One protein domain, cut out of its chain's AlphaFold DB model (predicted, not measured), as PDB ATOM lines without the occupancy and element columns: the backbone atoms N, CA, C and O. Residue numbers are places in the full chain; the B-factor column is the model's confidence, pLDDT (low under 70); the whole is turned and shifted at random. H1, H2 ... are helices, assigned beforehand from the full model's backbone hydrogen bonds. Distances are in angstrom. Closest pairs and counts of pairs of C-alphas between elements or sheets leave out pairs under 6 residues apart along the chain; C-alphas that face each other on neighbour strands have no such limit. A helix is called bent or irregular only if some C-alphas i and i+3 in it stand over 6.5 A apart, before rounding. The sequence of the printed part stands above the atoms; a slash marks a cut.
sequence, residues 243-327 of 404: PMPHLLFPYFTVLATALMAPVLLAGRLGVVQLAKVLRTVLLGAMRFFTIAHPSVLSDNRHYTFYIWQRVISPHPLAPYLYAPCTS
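This is residues 243 to 327 of the 404 residues of a protein of Calocera viscosa (strain TUFC12733) (UniProt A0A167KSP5). One long helix, H3, makes one side of a loose, elongated model, and H1 with the short H2 runs beside it the opposite way, H2 lying by the end where H3 begins. Past the other end of H3, H4 and H5 form a small head, from which the chain folds back through H6 to H3, with the last residues, 322 to 327, running back along H3. The printed part has 85 residues with six named helices, H1 to H6 in order along the chain, and no named strand; the class is all helix. The whole is loose, with a radius of gyration of the C-alphas of 15.0 A, and spans 47 by 23 by 21 A, only just elongated.

H3, residues 270 to 289, is the hub, touching three other helices. With its residues 282 to 286 alone it only just touches H1, residues 249 to 259, with 3 pairs of C-alphas within 8 A; the closest C-alphas, of Pro 250 and Leu 282, are 5.7 A apart. H1 and H3 stand at a shallow tilt of 20 degrees, opposite ways. With residues 270 to 274 alone H3 touches H2, residues 261 to 265, only at the corner; the closest C-alphas are those of Leu 265 and Val 271, 5.7 A apart. H1 and H2 are close but not clearly touching, the closest C-alphas, of Thr 257 and Leu 264, being 7.9 A apart. With residues 283 to 286 alone H3 only just touches H6, residues 318 to 321, with 3 pairs within 8 A, the closest C-alphas being those of Met 286 and Pro 319, 6.9 A apart. H5, residues 303 to 312, touches H6 only at the corner and only just, with 3 pairs; the closest C-alphas, of Ile 312 and Pro 319, are 5.5 A apart. H4, residues 294 to 298, touches H5, with the C-alphas of Val 296 and Phe 305 the closest at 5.5 A. H3 is apart from both H4 and H5. In H1, H2, H3, H4 and H5 every O i to N i+4 pair is within hydrogen-bond range; H6 is too short for such a pair.

H3 runs 27.6 A from C-alpha 270 at (-41.364, -44.934, -16.461) to C-alpha 289 at (-46.141, -19.162, -7.711). H1 is 14.7 A long and begins at C-alpha 249 at (-38.083, -23.551, -8.617). H5 is 12.7 A long; it is neither bent nor irregular, but only just: C-alphas 309 and 312 are 6.3 A apart. H2, H4 and H6 measure 5.8 A, 6.1 A and 5.1 A, and H6 ends at C-alpha 321 at (-45.786, -21.149, -23.467).

The two C-alphas farthest apart, of Arg 268 and Arg 301, are 47.3 A apart. The printed part has no cut, and its five links between helices are tight. The mean pLDDT of the printed part is 70.8; residues 243 to 274, 276 and 322 to 327 are under 70.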
ATOM      1  N   PRO A 243     -42.743 -13.064   3.507       61.41
ATOM      2  CA  PRO A 243     -42.591 -14.408   2.970       61.41
ATOM      3  C   PRO A 243     -43.735 -14.690   1.996       61.41
ATOM      4  O   PRO A 243     -44.859 -14.994   2.385       61.41
ATOM      5  N   MET A 244     -43.436 -14.579   0.708       62.09
ATOM      6  CA  MET A 244     -44.327 -14.991  -0.364       62.09
ATOM      7  C   MET A 244     -43.852 -16.348  -0.878       62.09
ATOM      8  O   MET A 244     -42.647 -16.517  -1.096       62.09
ATOM      9  N   PRO A 245     -44.749 -17.323  -1.101       61.72
ATOM     10  CA  PRO A 245     -44.381 -18.574  -1.738       61.72
ATOM     11  C   PRO A 245     -44.058 -18.285  -3.206       61.72
ATOM     12  O   PRO A 245     -44.908 -18.367  -4.084       61.72
ATOM     13  N   HIS A 246     -42.821 -17.895  -3.487       63.09
ATOM     14  CA  HIS A 246     -42.324 -17.766  -4.844       63.09
ATOM     15  C   HIS A 246     -41.486 -19.002  -5.146       63.09
ATOM     16  O   HIS A 246     -40.270 -19.031  -4.958       63.09
ATOM     17  N   LEU A 247     -42.146 -20.067  -5.600       59.22
ATOM     18  CA  LEU A 247     -41.458 -21.169  -6.252       59.22
ATOM     19  C   LEU A 247     -40.975 -20.676  -7.622       59.22
ATOM     20  O   LEU A 247     -41.571 -20.986  -8.644       59.22
ATOM     21  N   LEU A 248     -39.847 -19.960  -7.641       55.72
ATOM     22  CA  LEU A 248     -38.984 -19.823  -8.824       55.72
ATOM     23  C   LEU A 248     -38.168 -21.117  -9.070       55.72
ATOM     24  O   LEU A 248     -37.245 -21.170  -9.877       55.72
ATOM     25  N   PHE A 249     -38.564 -22.202  -8.401       54.62
ATOM     26  CA  PHE A 249     -38.083 -23.551  -8.617       54.62
ATOM     27  C   PHE A 249     -38.421 -24.184  -9.970       54.62
ATOM     28  O   PHE A 249     -37.645 -25.051 -10.325       54.62
ATOM     29  N   PRO A 250     -39.443 -23.833 -10.779       54.47
ATOM     30  CA  PRO A 250     -39.765 -24.638 -11.954       54.47
ATOM     31  C   PRO A 250     -38.611 -24.740 -12.961       54.47
ATOM     32  O   PRO A 250     -38.354 -25.830 -13.458       54.47
ATOM     33  N   TYR A 251     -37.834 -23.674 -13.180       57.31
ATOM     34  CA  TYR A 251     -36.630 -23.734 -14.023       57.31
ATOM     35  C   TYR A 251     -35.521 -24.595 -13.408       57.31
ATOM     36  O   TYR A 251     -34.891 -25.385 -14.109       57.31
ATOM     37  N   PHE A 252     -35.301 -24.480 -12.095       60.34
ATOM     38  CA  PHE A 252     -34.336 -25.314 -11.379       60.34
ATOM     39  C   PHE A 252     -34.777 -26.778 -11.333       60.34
ATOM     40  O   PHE A 252     -33.955 -27.658 -11.518       60.34
ATOM     41  N   THR A 253     -36.061 -27.055 -11.126       60.69
ATOM     42  CA  THR A 253     -36.653 -28.390 -11.102       60.69
ATOM     43  C   THR A 253     -36.564 -29.017 -12.478       60.69
ATOM     44  O   THR A 253     -36.166 -30.169 -12.554       60.69
ATOM     45  N   VAL A 254     -36.851 -28.275 -13.552       65.12
ATOM     46  CA  VAL A 254     -36.640 -28.714 -14.941       65.12
ATOM     47  C   VAL A 254     -35.166 -29.019 -15.193       65.12
ATOM     48  O   VAL A 254     -34.851 -30.097 -15.678       65.12
ATOM     49  N   LEU A 255     -34.252 -28.109 -14.847       65.19
ATOM     50  CA  LEU A 255     -32.818 -28.323 -15.052       65.19
ATOM     51  C   LEU A 255     -32.308 -29.513 -14.226       65.19
ATOM     52  O   LEU A 255     -31.597 -30.365 -14.743       65.19
ATOM     53  N   ALA A 256     -32.706 -29.608 -12.961       64.06
ATOM     54  CA  ALA A 256     -32.340 -30.697 -12.067       64.06
ATOM     55  C   ALA A 256     -32.929 -32.031 -12.534       64.06
ATOM     56  O   ALA A 256     -32.219 -33.028 -12.526       64.06
ATOM     57  N   THR A 257     -34.184 -32.076 -12.996       65.06
ATOM     58  CA  THR A 257     -34.767 -33.298 -13.581       65.06
ATOM     59  C   THR A 257     -34.149 -33.653 -14.922       65.06
ATOM     60  O   THR A 257     -33.974 -34.837 -15.175       65.06
ATOM     61  N   ALA A 258     -33.753 -32.682 -15.747       66.00
ATOM     62  CA  ALA A 258     -33.008 -32.937 -16.979       66.00
ATOM     63  C   ALA A 258     -31.623 -33.536 -16.680       66.00
ATOM     64  O   ALA A 258     -31.236 -34.531 -17.288       66.00
ATOM     65  N   LEU A 259     -30.908 -32.997 -15.689       65.50
ATOM     66  CA  LEU A 259     -29.625 -33.543 -15.229       65.50
ATOM     67  C   LEU A 259     -29.781 -34.921 -14.566       65.50
ATOM     68  O   LEU A 259     -28.905 -35.772 -14.697       65.50
ATOM     69  N   MET A 260     -30.903 -35.159 -13.884       62.94
ATOM     70  CA  MET A 260     -31.245 -36.441 -13.255       62.94
ATOM     71  C   MET A 260     -31.981 -37.402 -14.200       62.94
ATOM     72  O   MET A 260     -32.312 -38.515 -13.788       62.94
ATOM     73  N   ALA A 261     -32.225 -37.016 -15.458       67.25
ATOM     74  CA  ALA A 261     -33.019 -37.796 -16.400       67.25
ATOM     75  C   ALA A 261     -32.505 -39.236 -16.552       67.25
ATOM     76  O   ALA A 261     -33.330 -40.136 -16.451       67.25
ATOM     77  N   PRO A 262     -31.190 -39.519 -16.662       64.06
ATOM     78  CA  PRO A 262     -30.707 -40.899 -16.775       64.06
ATOM     79  C   PRO A 262     -31.102 -41.794 -15.588       64.06
ATOM     80  O   PRO A 262     -31.434 -42.960 -15.774       64.06
ATOM     81  N   VAL A 263     -31.123 -41.241 -14.371       61.31
ATOM     82  CA  VAL A 263     -31.507 -41.965 -13.145       61.31
ATOM     83  C   VAL A 263     -33.021 -42.156 -13.077       61.31
ATOM     84  O   VAL A 263     -33.502 -43.209 -12.669       61.31
ATOM     85  N   LEU A 264     -33.783 -41.146 -13.501       63.09
ATOM     86  CA  LEU A 264     -35.242 -41.193 -13.489       63.09
ATOM     87  C   LEU A 264     -35.810 -42.089 -14.606       63.09
ATOM     88  O   LEU A 264     -36.839 -42.730 -14.406       63.09
ATOM     89  N   LEU A 265     -35.123 -42.173 -15.751       64.62
ATOM     90  CA  LEU A 265     -35.434 -43.074 -16.868       64.62
ATOM     91  C   LEU A 265     -35.220 -44.551 -16.499       64.62
ATOM     92  O   LEU A 265     -35.922 -45.411 -17.023       64.62
ATOM     93  N   ALA A 266     -34.290 -44.842 -15.583       64.25
ATOM     94  CA  ALA A 266     -34.040 -46.186 -15.060       64.25
ATOM     95  C   ALA A 266     -35.021 -46.610 -13.943       64.25
ATOM     96  O   ALA A 266     -34.995 -47.756 -13.494       64.25
ATOM     97  N   GLY A 267     -35.869 -45.696 -13.459       62.91
ATOM     98  CA  GLY A 267     -36.821 -45.947 -12.378       62.91
ATOM     99  C   GLY A 267     -38.121 -46.619 -12.839       62.91
ATOM    100  O   GLY A 267     -38.569 -46.460 -13.973       62.91
ATOM    101  N   ARG A 268     -38.798 -47.311 -11.911       60.97
ATOM    102  CA  ARG A 268     -40.073 -48.024 -12.154       60.97
ATOM    103  C   ARG A 268     -41.248 -47.133 -12.572       60.97
ATOM    104  O   ARG A 268     -42.224 -47.637 -13.114       60.97
ATOM    105  N   LEU A 269     -41.163 -45.824 -12.324       59.81
ATOM    106  CA  LEU A 269     -42.200 -44.857 -12.698       59.81
ATOM    107  C   LEU A 269     -42.354 -44.723 -14.222       59.81
ATOM    108  O   LEU A 269     -43.426 -44.348 -14.687       59.81
ATOM    109  N   GLY A 270     -41.330 -45.069 -15.008       65.75
ATOM    110  CA  GLY A 270     -41.364 -44.934 -16.461       65.75
ATOM    111  C   GLY A 270     -41.396 -43.471 -16.928       65.75
ATOM    112  O   GLY A 270     -41.873 -42.557 -16.250       65.75
ATOM    113  N   VAL A 271     -40.888 -43.234 -18.138       68.12
ATOM    114  CA  VAL A 271     -40.705 -41.881 -18.703       68.12
ATOM    115  C   VAL A 271     -42.019 -41.094 -18.751       68.12
ATOM    116  O   VAL A 271     -42.058 -39.899 -18.468       68.12
ATOM    117  N   VAL A 272     -43.119 -41.784 -19.063       67.81
ATOM    118  CA  VAL A 272     -44.440 -41.180 -19.263       67.81
ATOM    119  C   VAL A 272     -45.050 -40.688 -17.951       67.81
ATOM    120  O   VAL A 272     -45.590 -39.582 -17.910       67.81
ATOM    121  N   GLN A 273     -44.974 -41.472 -16.872       68.19
ATOM    122  CA  GLN A 273     -45.557 -41.068 -15.591       68.19
ATOM    123  C   GLN A 273     -44.749 -39.935 -14.964       68.19
ATOM    124  O   GLN A 273     -45.326 -38.972 -14.460       68.19
ATOM    125  N   LEU A 274     -43.421 -40.005 -15.070       68.75
ATOM    126  CA  LEU A 274     -42.535 -38.938 -14.628       68.75
ATOM    127  C   LEU A 274     -42.811 -37.632 -15.382       68.75
ATOM    128  O   LEU A 274     -42.963 -36.587 -14.752       68.75
ATOM    129  N   ALA A 275     -42.931 -37.687 -16.713       70.88
ATOM    130  CA  ALA A 275     -43.246 -36.516 -17.524       70.88
ATOM    131  C   ALA A 275     -44.608 -35.913 -17.150       70.88
ATOM    132  O   ALA A 275     -44.730 -34.690 -17.063       70.88
ATOM    133  N   LYS A 276     -45.616 -36.752 -16.867       69.62
ATOM    134  CA  LYS A 276     -46.937 -36.307 -16.394       69.62
ATOM    135  C   LYS A 276     -46.848 -35.609 -15.039       69.62
ATOM    136  O   LYS A 276     -47.333 -34.485 -14.927       69.62
ATOM    137  N   VAL A 277     -46.208 -36.232 -14.049       71.31
ATOM    138  CA  VAL A 277     -46.039 -35.658 -12.704       71.31
ATOM    139  C   VAL A 277     -45.275 -34.339 -12.790       71.31
ATOM    140  O   VAL A 277     -45.758 -33.316 -12.305       71.31
ATOM    141  N   LEU A 278     -44.143 -34.321 -13.497       72.69
ATOM    142  CA  LEU A 278     -43.328 -33.122 -13.665       72.69
ATOM    143  C   LEU A 278     -44.113 -31.998 -14.342       72.69
ATOM    144  O   LEU A 278     -44.102 -30.875 -13.851       72.69
ATOM    145  N   ARG A 279     -44.858 -32.300 -15.410       75.12
ATOM    146  CA  ARG A 279     -45.723 -31.325 -16.086       75.12
ATOM    147  C   ARG A 279     -46.796 -30.778 -15.146       75.12
ATOM    148  O   ARG A 279     -47.007 -29.572 -15.119       75.12
ATOM    149  N   THR A 280     -47.464 -31.629 -14.364       73.31
ATOM    150  CA  THR A 280     -48.505 -31.173 -13.422       73.31
ATOM    151  C   THR A 280     -47.942 -30.272 -12.327       73.31
ATOM    152  O   THR A 280     -48.509 -29.213 -12.061       73.31
ATOM    153  N   VAL A 281     -46.789 -30.631 -11.757       73.06
ATOM    154  CA  VAL A 281     -46.093 -29.815 -10.754       73.06
ATOM    155  C   VAL A 281     -45.623 -28.497 -11.366       73.06
ATOM    156  O   VAL A 281     -45.790 -27.450 -10.749       73.06
ATOM    157  N   LEU A 282     -45.095 -28.526 -12.592       74.44
ATOM    158  CA  LEU A 282     -44.605 -27.354 -13.314       74.44
ATOM    159  C   LEU A 282     -45.728 -26.352 -13.610       74.44
ATOM    160  O   LEU A 282     -45.601 -25.172 -13.289       74.44
ATOM    161  N   LEU A 283     -46.847 -26.828 -14.162       76.75
ATOM    162  CA  LEU A 283     -48.013 -25.999 -14.475       76.75
ATOM    163  C   LEU A 283     -48.680 -25.457 -13.206       76.75
ATOM    164  O   LEU A 283     -49.043 -24.280 -13.159       76.75
ATOM    165  N   GLY A 284     -48.806 -26.290 -12.168       75.19
ATOM    166  CA  GLY A 284     -49.296 -25.863 -10.859       75.19
ATOM    167  C   GLY A 284     -48.395 -24.788 -10.256       75.19
ATOM    168  O   GLY A 284     -48.878 -23.745  -9.818       75.19
ATOM    169  N   ALA A 285     -47.077 -24.984 -10.321       73.75
ATOM    170  CA  ALA A 285     -46.133 -24.007  -9.813       73.75
ATOM    171  C   ALA A 285     -46.200 -22.685 -10.586       73.75
ATOM    172  O   ALA A 285     -46.248 -21.622  -9.972       73.75
ATOM    173  N   MET A 286     -46.301 -22.732 -11.916       74.19
ATOM    174  CA  MET A 286     -46.476 -21.534 -12.740       74.19
ATOM    175  C   MET A 286     -47.785 -20.799 -12.431       74.19
ATOM    176  O   MET A 286     -47.779 -19.571 -12.346       74.19
ATOM    177  N   ARG A 287     -48.890 -21.528 -12.216       76.94
ATOM    178  CA  ARG A 287     -50.205 -20.946 -11.895       76.94
ATOM    179  C   ARG A 287     -50.256 -20.243 -10.550       76.94
ATOM    180  O   ARG A 287     -50.918 -19.208 -10.455       76.94
ATOM    181  N   PHE A 288     -49.626 -20.820  -9.530       73.88
ATOM    182  CA  PHE A 288     -49.767 -20.345  -8.154       73.88
ATOM    183  C   PHE A 288     -48.567 -19.542  -7.647       73.88
ATOM    184  O   PHE A 288     -48.727 -18.763  -6.711       73.88
ATOM    185  N   PHE A 289     -47.390 -19.689  -8.261       74.31
ATOM    186  CA  PHE A 289     -46.141 -19.162  -7.711       74.31
ATOM    187  C   PHE A 289     -45.330 -18.283  -8.673       74.31
ATOM    188  O   PHE A 289     -44.206 -17.911  -8.334       74.31
ATOM    189  N   THR A 290     -45.876 -17.887  -9.831       75.19
ATOM    190  CA  THR A 290     -45.260 -16.875 -10.716       75.19
ATOM    191  C   THR A 290     -45.634 -15.472 -10.235       75.19
ATOM    192  O   THR A 290     -46.528 -14.828 -10.779       75.19
ATOM    193  N   ILE A 291     -44.983 -15.015  -9.164       74.94
ATOM    194  CA  ILE A 291     -45.242 -13.709  -8.541       74.94
ATOM    195  C   ILE A 291     -44.092 -12.762  -8.888       74.94
ATOM    196  O   ILE A 291     -42.939 -13.059  -8.592       74.94
ATOM    197  N   ALA A 292     -44.398 -11.606  -9.479       74.56
ATOM    198  CA  ALA A 292     -43.398 -10.572  -9.714       74.56
ATOM    199  C   ALA A 292     -42.947  -9.980  -8.375       74.56
ATOM    200  O   ALA A 292     -43.753  -9.385  -7.656       74.56
ATOM    201  N   HIS A 293     -41.665 -10.100  -8.035       74.81
ATOM    202  CA  HIS A 293     -41.148  -9.363  -6.889       74.81
ATOM    203  C   HIS A 293     -41.082  -7.860  -7.236       74.81
ATOM    204  O   HIS A 293     -40.521  -7.525  -8.286       74.81
ATOM    205  N   PRO A 294     -41.576  -6.941  -6.379       78.69
ATOM    206  CA  PRO A 294     -41.576  -5.503  -6.667       78.69
ATOM    207  C   PRO A 294     -40.198  -4.953  -7.049       78.69
ATOM    208  O   PRO A 294     -40.103  -4.114  -7.936       78.69
ATOM    209  N   SER A 295     -39.121  -5.487  -6.458       75.25
ATOM    210  CA  SER A 295     -37.753  -5.071  -6.802       75.25
ATOM    211  C   SER A 295     -37.344  -5.392  -8.244       75.25
ATOM    212  O   SER A 295     -36.532  -4.668  -8.811       75.25
ATOM    213  N   VAL A 296     -37.898  -6.451  -8.848       76.62
ATOM    214  CA  VAL A 296     -37.652  -6.787 -10.260       76.62
ATOM    215  C   VAL A 296     -38.363  -5.786 -11.161       76.62
ATOM    216  O   VAL A 296     -37.800  -5.377 -12.168       76.62
ATOM    217  N   LEU A 297     -39.572  -5.362 -10.781       80.88
ATOM    218  CA  LEU A 297     -40.363  -4.386 -11.531       80.88
ATOM    219  C   LEU A 297     -39.833  -2.957 -11.389       80.88
ATOM    220  O   LEU A 297     -39.950  -2.166 -12.317       80.88
ATOM    221  N   SER A 298     -39.244  -2.617 -10.243       81.75
ATOM    222  CA  SER A 298     -38.724  -1.271  -9.991       81.75
ATOM    223  C   SER A 298     -37.355  -1.007 -10.620       81.75
ATOM    224  O   SER A 298     -36.906   0.136 -10.626       81.75
ATOM    225  N   ASP A 299     -36.649  -2.043 -11.082       80.06
ATOM    226  CA  ASP A 299     -35.226  -1.944 -11.407       80.06
ATOM    227  C   ASP A 299     -34.902  -2.280 -12.870       80.06
ATOM    228  O   ASP A 299     -34.430  -3.370 -13.206       80.06
ATOM    229  N   ASN A 300     -35.103  -1.293 -13.747       87.56
ATOM    230  CA  ASN A 300     -34.892  -1.395 -15.197       87.56
ATOM    231  C   ASN A 300     -33.421  -1.517 -15.643       87.56
ATOM    232  O   ASN A 300     -33.149  -1.661 -16.838       87.56
ATOM    233  N   ARG A 301     -32.462  -1.478 -14.708       82.94
ATOM    234  CA  ARG A 301     -31.035  -1.684 -15.011       82.94
ATOM    235  C   ARG A 301     -30.665  -3.161 -15.151       82.94
ATOM    236  O   ARG A 301     -29.603  -3.473 -15.684       82.94
ATOM    237  N   HIS A 302     -31.507  -4.069 -14.660       77.62
ATOM    238  CA  HIS A 302     -31.256  -5.505 -14.721       77.62
ATOM    239  C   HIS A 302     -32.005  -6.144 -15.888       77.62
ATOM    240  O   HIS A 302     -33.170  -5.856 -16.139       77.62
ATOM    241  N   TYR A 303     -31.357  -7.081 -16.579       80.06
ATOM    242  CA  TYR A 303     -31.969  -7.811 -17.693       80.06
ATOM    243  C   TYR A 303     -33.246  -8.568 -17.283       80.06
ATOM    244  O   TYR A 303     -34.139  -8.756 -18.105       80.06
ATOM    245  N   THR A 304     -33.362  -8.964 -16.012       81.06
ATOM    246  CA  THR A 304     -34.543  -9.632 -15.452       81.06
ATOM    247  C   THR A 304     -35.806  -8.782 -15.564       81.06
ATOM    248  O   THR A 304     -36.865  -9.340 -15.836       81.06
ATOM    249  N   PHE A 305     -35.694  -7.452 -15.446       85.69
ATOM    250  CA  PHE A 305     -36.801  -6.525 -15.697       85.69
ATOM    251  C   PHE A 305     -37.319  -6.670 -17.129       85.69
ATOM    252  O   PHE A 305     -38.518  -6.827 -17.342       85.69
ATOM    253  N   TYR A 306     -36.421  -6.702 -18.116       87.25
ATOM    254  CA  TYR A 306     -36.811  -6.816 -19.522       87.25
ATOM    255  C   TYR A 306     -37.338  -8.201 -19.884       87.25
ATOM    256  O   TYR A 306     -38.265  -8.291 -20.685       87.25
ATOM    257  N   ILE A 307     -36.798  -9.271 -19.293       84.62
ATOM    258  CA  ILE A 307     -37.369 -10.619 -19.441       84.62
ATOM    259  C   ILE A 307     -38.795 -10.624 -18.886       84.62
ATOM    260  O   ILE A 307     -39.719 -11.072 -19.562       84.62
ATOM    261  N   TRP A 308     -38.999 -10.075 -17.688       84.44
ATOM    262  CA  TRP A 308     -40.331  -9.998 -17.104       84.44
ATOM    263  C   TRP A 308     -41.285  -9.187 -17.988       84.44
ATOM    264  O   TRP A 308     -42.340  -9.681 -18.370       84.44
ATOM    265  N   GLN A 309     -40.895  -7.972 -18.368       86.19
ATOM    266  CA  GLN A 309     -41.740  -7.047 -19.117       86.19
ATOM    267  C   GLN A 309     -42.056  -7.537 -20.537       86.19
ATOM    268  O   GLN A 309     -43.197  -7.426 -20.975       86.19
ATOM    269  N   ARG A 310     -41.062  -8.064 -21.265       86.62
ATOM    270  CA  ARG A 310     -41.196  -8.387 -22.699       86.62
ATOM    271  C   ARG A 310     -41.529  -9.843 -22.993       86.62
ATOM    272  O   ARG A 310     -41.987 -10.121 -24.092       86.62
ATOM    273  N   VAL A 311     -41.273 -10.761 -22.062       81.69
ATOM    274  CA  VAL A 311     -41.442 -12.205 -22.294       81.69
ATOM    275  C   VAL A 311     -42.545 -12.778 -21.407       81.69
ATOM    276  O   VAL A 311     -43.398 -13.505 -21.896       81.69
ATOM    277  N   ILE A 312     -42.577 -12.433 -20.116       81.88
ATOM    278  CA  ILE A 312     -43.464 -13.092 -19.136       81.88
ATOM    279  C   ILE A 312     -44.796 -12.344 -18.952       81.88
ATOM    280  O   ILE A 312     -45.853 -12.964 -18.903       81.88
ATOM    281  N   SER A 313     -44.753 -11.017 -18.852       83.12
ATOM    282  CA  SER A 313     -45.905 -10.146 -18.594       83.12
ATOM    283  C   SER A 313     -46.821  -9.807 -19.788       83.12
ATOM    284  O   SER A 313     -47.930  -9.352 -19.503       83.12
ATOM    285  N   PRO A 314     -46.449  -9.967 -21.082       86.75
ATOM    286  CA  PRO A 314     -47.317  -9.529 -22.182       86.75
ATOM    287  C   PRO A 314     -48.664 -10.250 -22.266       86.75
ATOM    288  O   PRO A 314     -49.639  -9.667 -22.727       86.75
ATOM    289  N   HIS A 315     -48.729 -11.519 -21.852       82.25
ATOM    290  CA  HIS A 315     -49.953 -12.310 -21.931       82.25
ATOM    291  C   HIS A 315     -50.067 -13.273 -20.739       82.25
ATOM    292  O   HIS A 315     -49.072 -13.911 -20.394       82.25
ATOM    293  N   PRO A 316     -51.260 -13.483 -20.147       79.38
ATOM    294  CA  PRO A 316     -51.446 -14.422 -19.032       79.38
ATOM    295  C   PRO A 316     -51.018 -15.864 -19.341       79.38
ATOM    296  O   PRO A 316     -50.657 -16.613 -18.436       79.38
ATOM    297  N   LEU A 317     -51.044 -16.255 -20.621       81.25
ATOM    298  CA  LEU A 317     -50.571 -17.568 -21.075       81.25
ATOM    299  C   LEU A 317     -49.059 -17.629 -21.348       81.25
ATOM    300  O   LEU A 317     -48.519 -18.726 -21.465       81.25
ATOM    301  N   ALA A 318     -48.366 -16.490 -21.433       77.00
ATOM    302  CA  ALA A 318     -46.947 -16.447 -21.781       77.00
ATOM    303  C   ALA A 318     -46.061 -17.300 -20.852       77.00
ATOM    304  O   ALA A 318     -45.265 -18.077 -21.378       77.00
ATOM    305  N   PRO A 319     -46.234 -17.303 -19.512       72.81
ATOM    306  CA  PRO A 319     -45.453 -18.176 -18.631       72.81
ATOM    307  C   PRO A 319     -45.580 -19.672 -18.968       72.81
ATOM    308  O   PRO A 319     -44.625 -20.425 -18.792       72.81
ATOM    309  N   TYR A 320     -46.739 -20.095 -19.479       74.38
ATOM    310  CA  TYR A 320     -47.020 -21.489 -19.833       74.38
ATOM    311  C   TYR A 320     -46.484 -21.873 -21.212       74.38
ATOM    312  O   TYR A 320     -46.141 -23.032 -21.418       74.38
ATOM    313  N   LEU A 321     -46.371 -20.917 -22.140       71.50
ATOM    314  CA  LEU A 321     -45.786 -21.149 -23.467       71.50
ATOM    315  C   LEU A 321     -44.296 -21.502 -23.384       71.50
ATOM    316  O   LEU A 321     -43.800 -22.285 -24.189       71.50
ATOM    317  N   TYR A 322     -43.593 -20.957 -22.391       65.88
ATOM    318  CA  TYR A 322     -42.179 -21.255 -22.140       65.88
ATOM    319  C   TYR A 322     -41.966 -22.458 -21.216       65.88
ATOM    320  O   TYR A 322     -40.825 -22.765 -20.860       65.88
ATOM    321  N   ALA A 323     -43.036 -23.143 -20.805       64.12
ATOM    322  CA  ALA A 323     -42.902 -24.389 -20.076       64.12
ATOM    323  C   ALA A 323     -42.306 -25.451 -21.018       64.12
ATOM    324  O   ALA A 323     -42.864 -25.681 -22.093       64.12
ATOM    325  N   PRO A 324     -41.196 -26.118 -20.655       55.72
ATOM    326  CA  PRO A 324     -40.654 -27.199 -21.465       55.72
ATOM    327  C   PRO A 324     -41.735 -28.251 -21.711       55.72
ATOM    328  O   PRO A 324     -42.252 -28.870 -20.779       55.72
ATOM    329  N   CYS A 325     -42.079 -28.447 -22.984       53.91
ATOM    330  CA  CYS A 325     -42.933 -29.538 -23.421       53.91
ATOM    331  C   CYS A 325     -42.151 -30.839 -23.221       53.91
ATOM    332  O   CYS A 325     -41.356 -31.241 -24.061       53.91
ATOM    333  N   THR A 326     -42.338 -31.497 -22.079       49.47
ATOM    334  CA  THR A 326     -41.613 -32.720 -21.686       49.47
ATOM    335  C   THR A 326     -42.042 -33.974 -22.463       49.47
ATOM    336  O   THR A 326     -41.809 -35.094 -22.019       49.47
ATOM    337  N   SER A 327     -42.678 -33.815 -23.624       42.50
ATOM    338  CA  SER A 327     -43.207 -34.904 -24.436       42.50
ATOM    339  C   SER A 327     -42.694 -34.756 -25.876       42.50
ATOM    340  O   SER A 327     -43.055 -33.785 -26.540       42.50
TER     341      SER A 327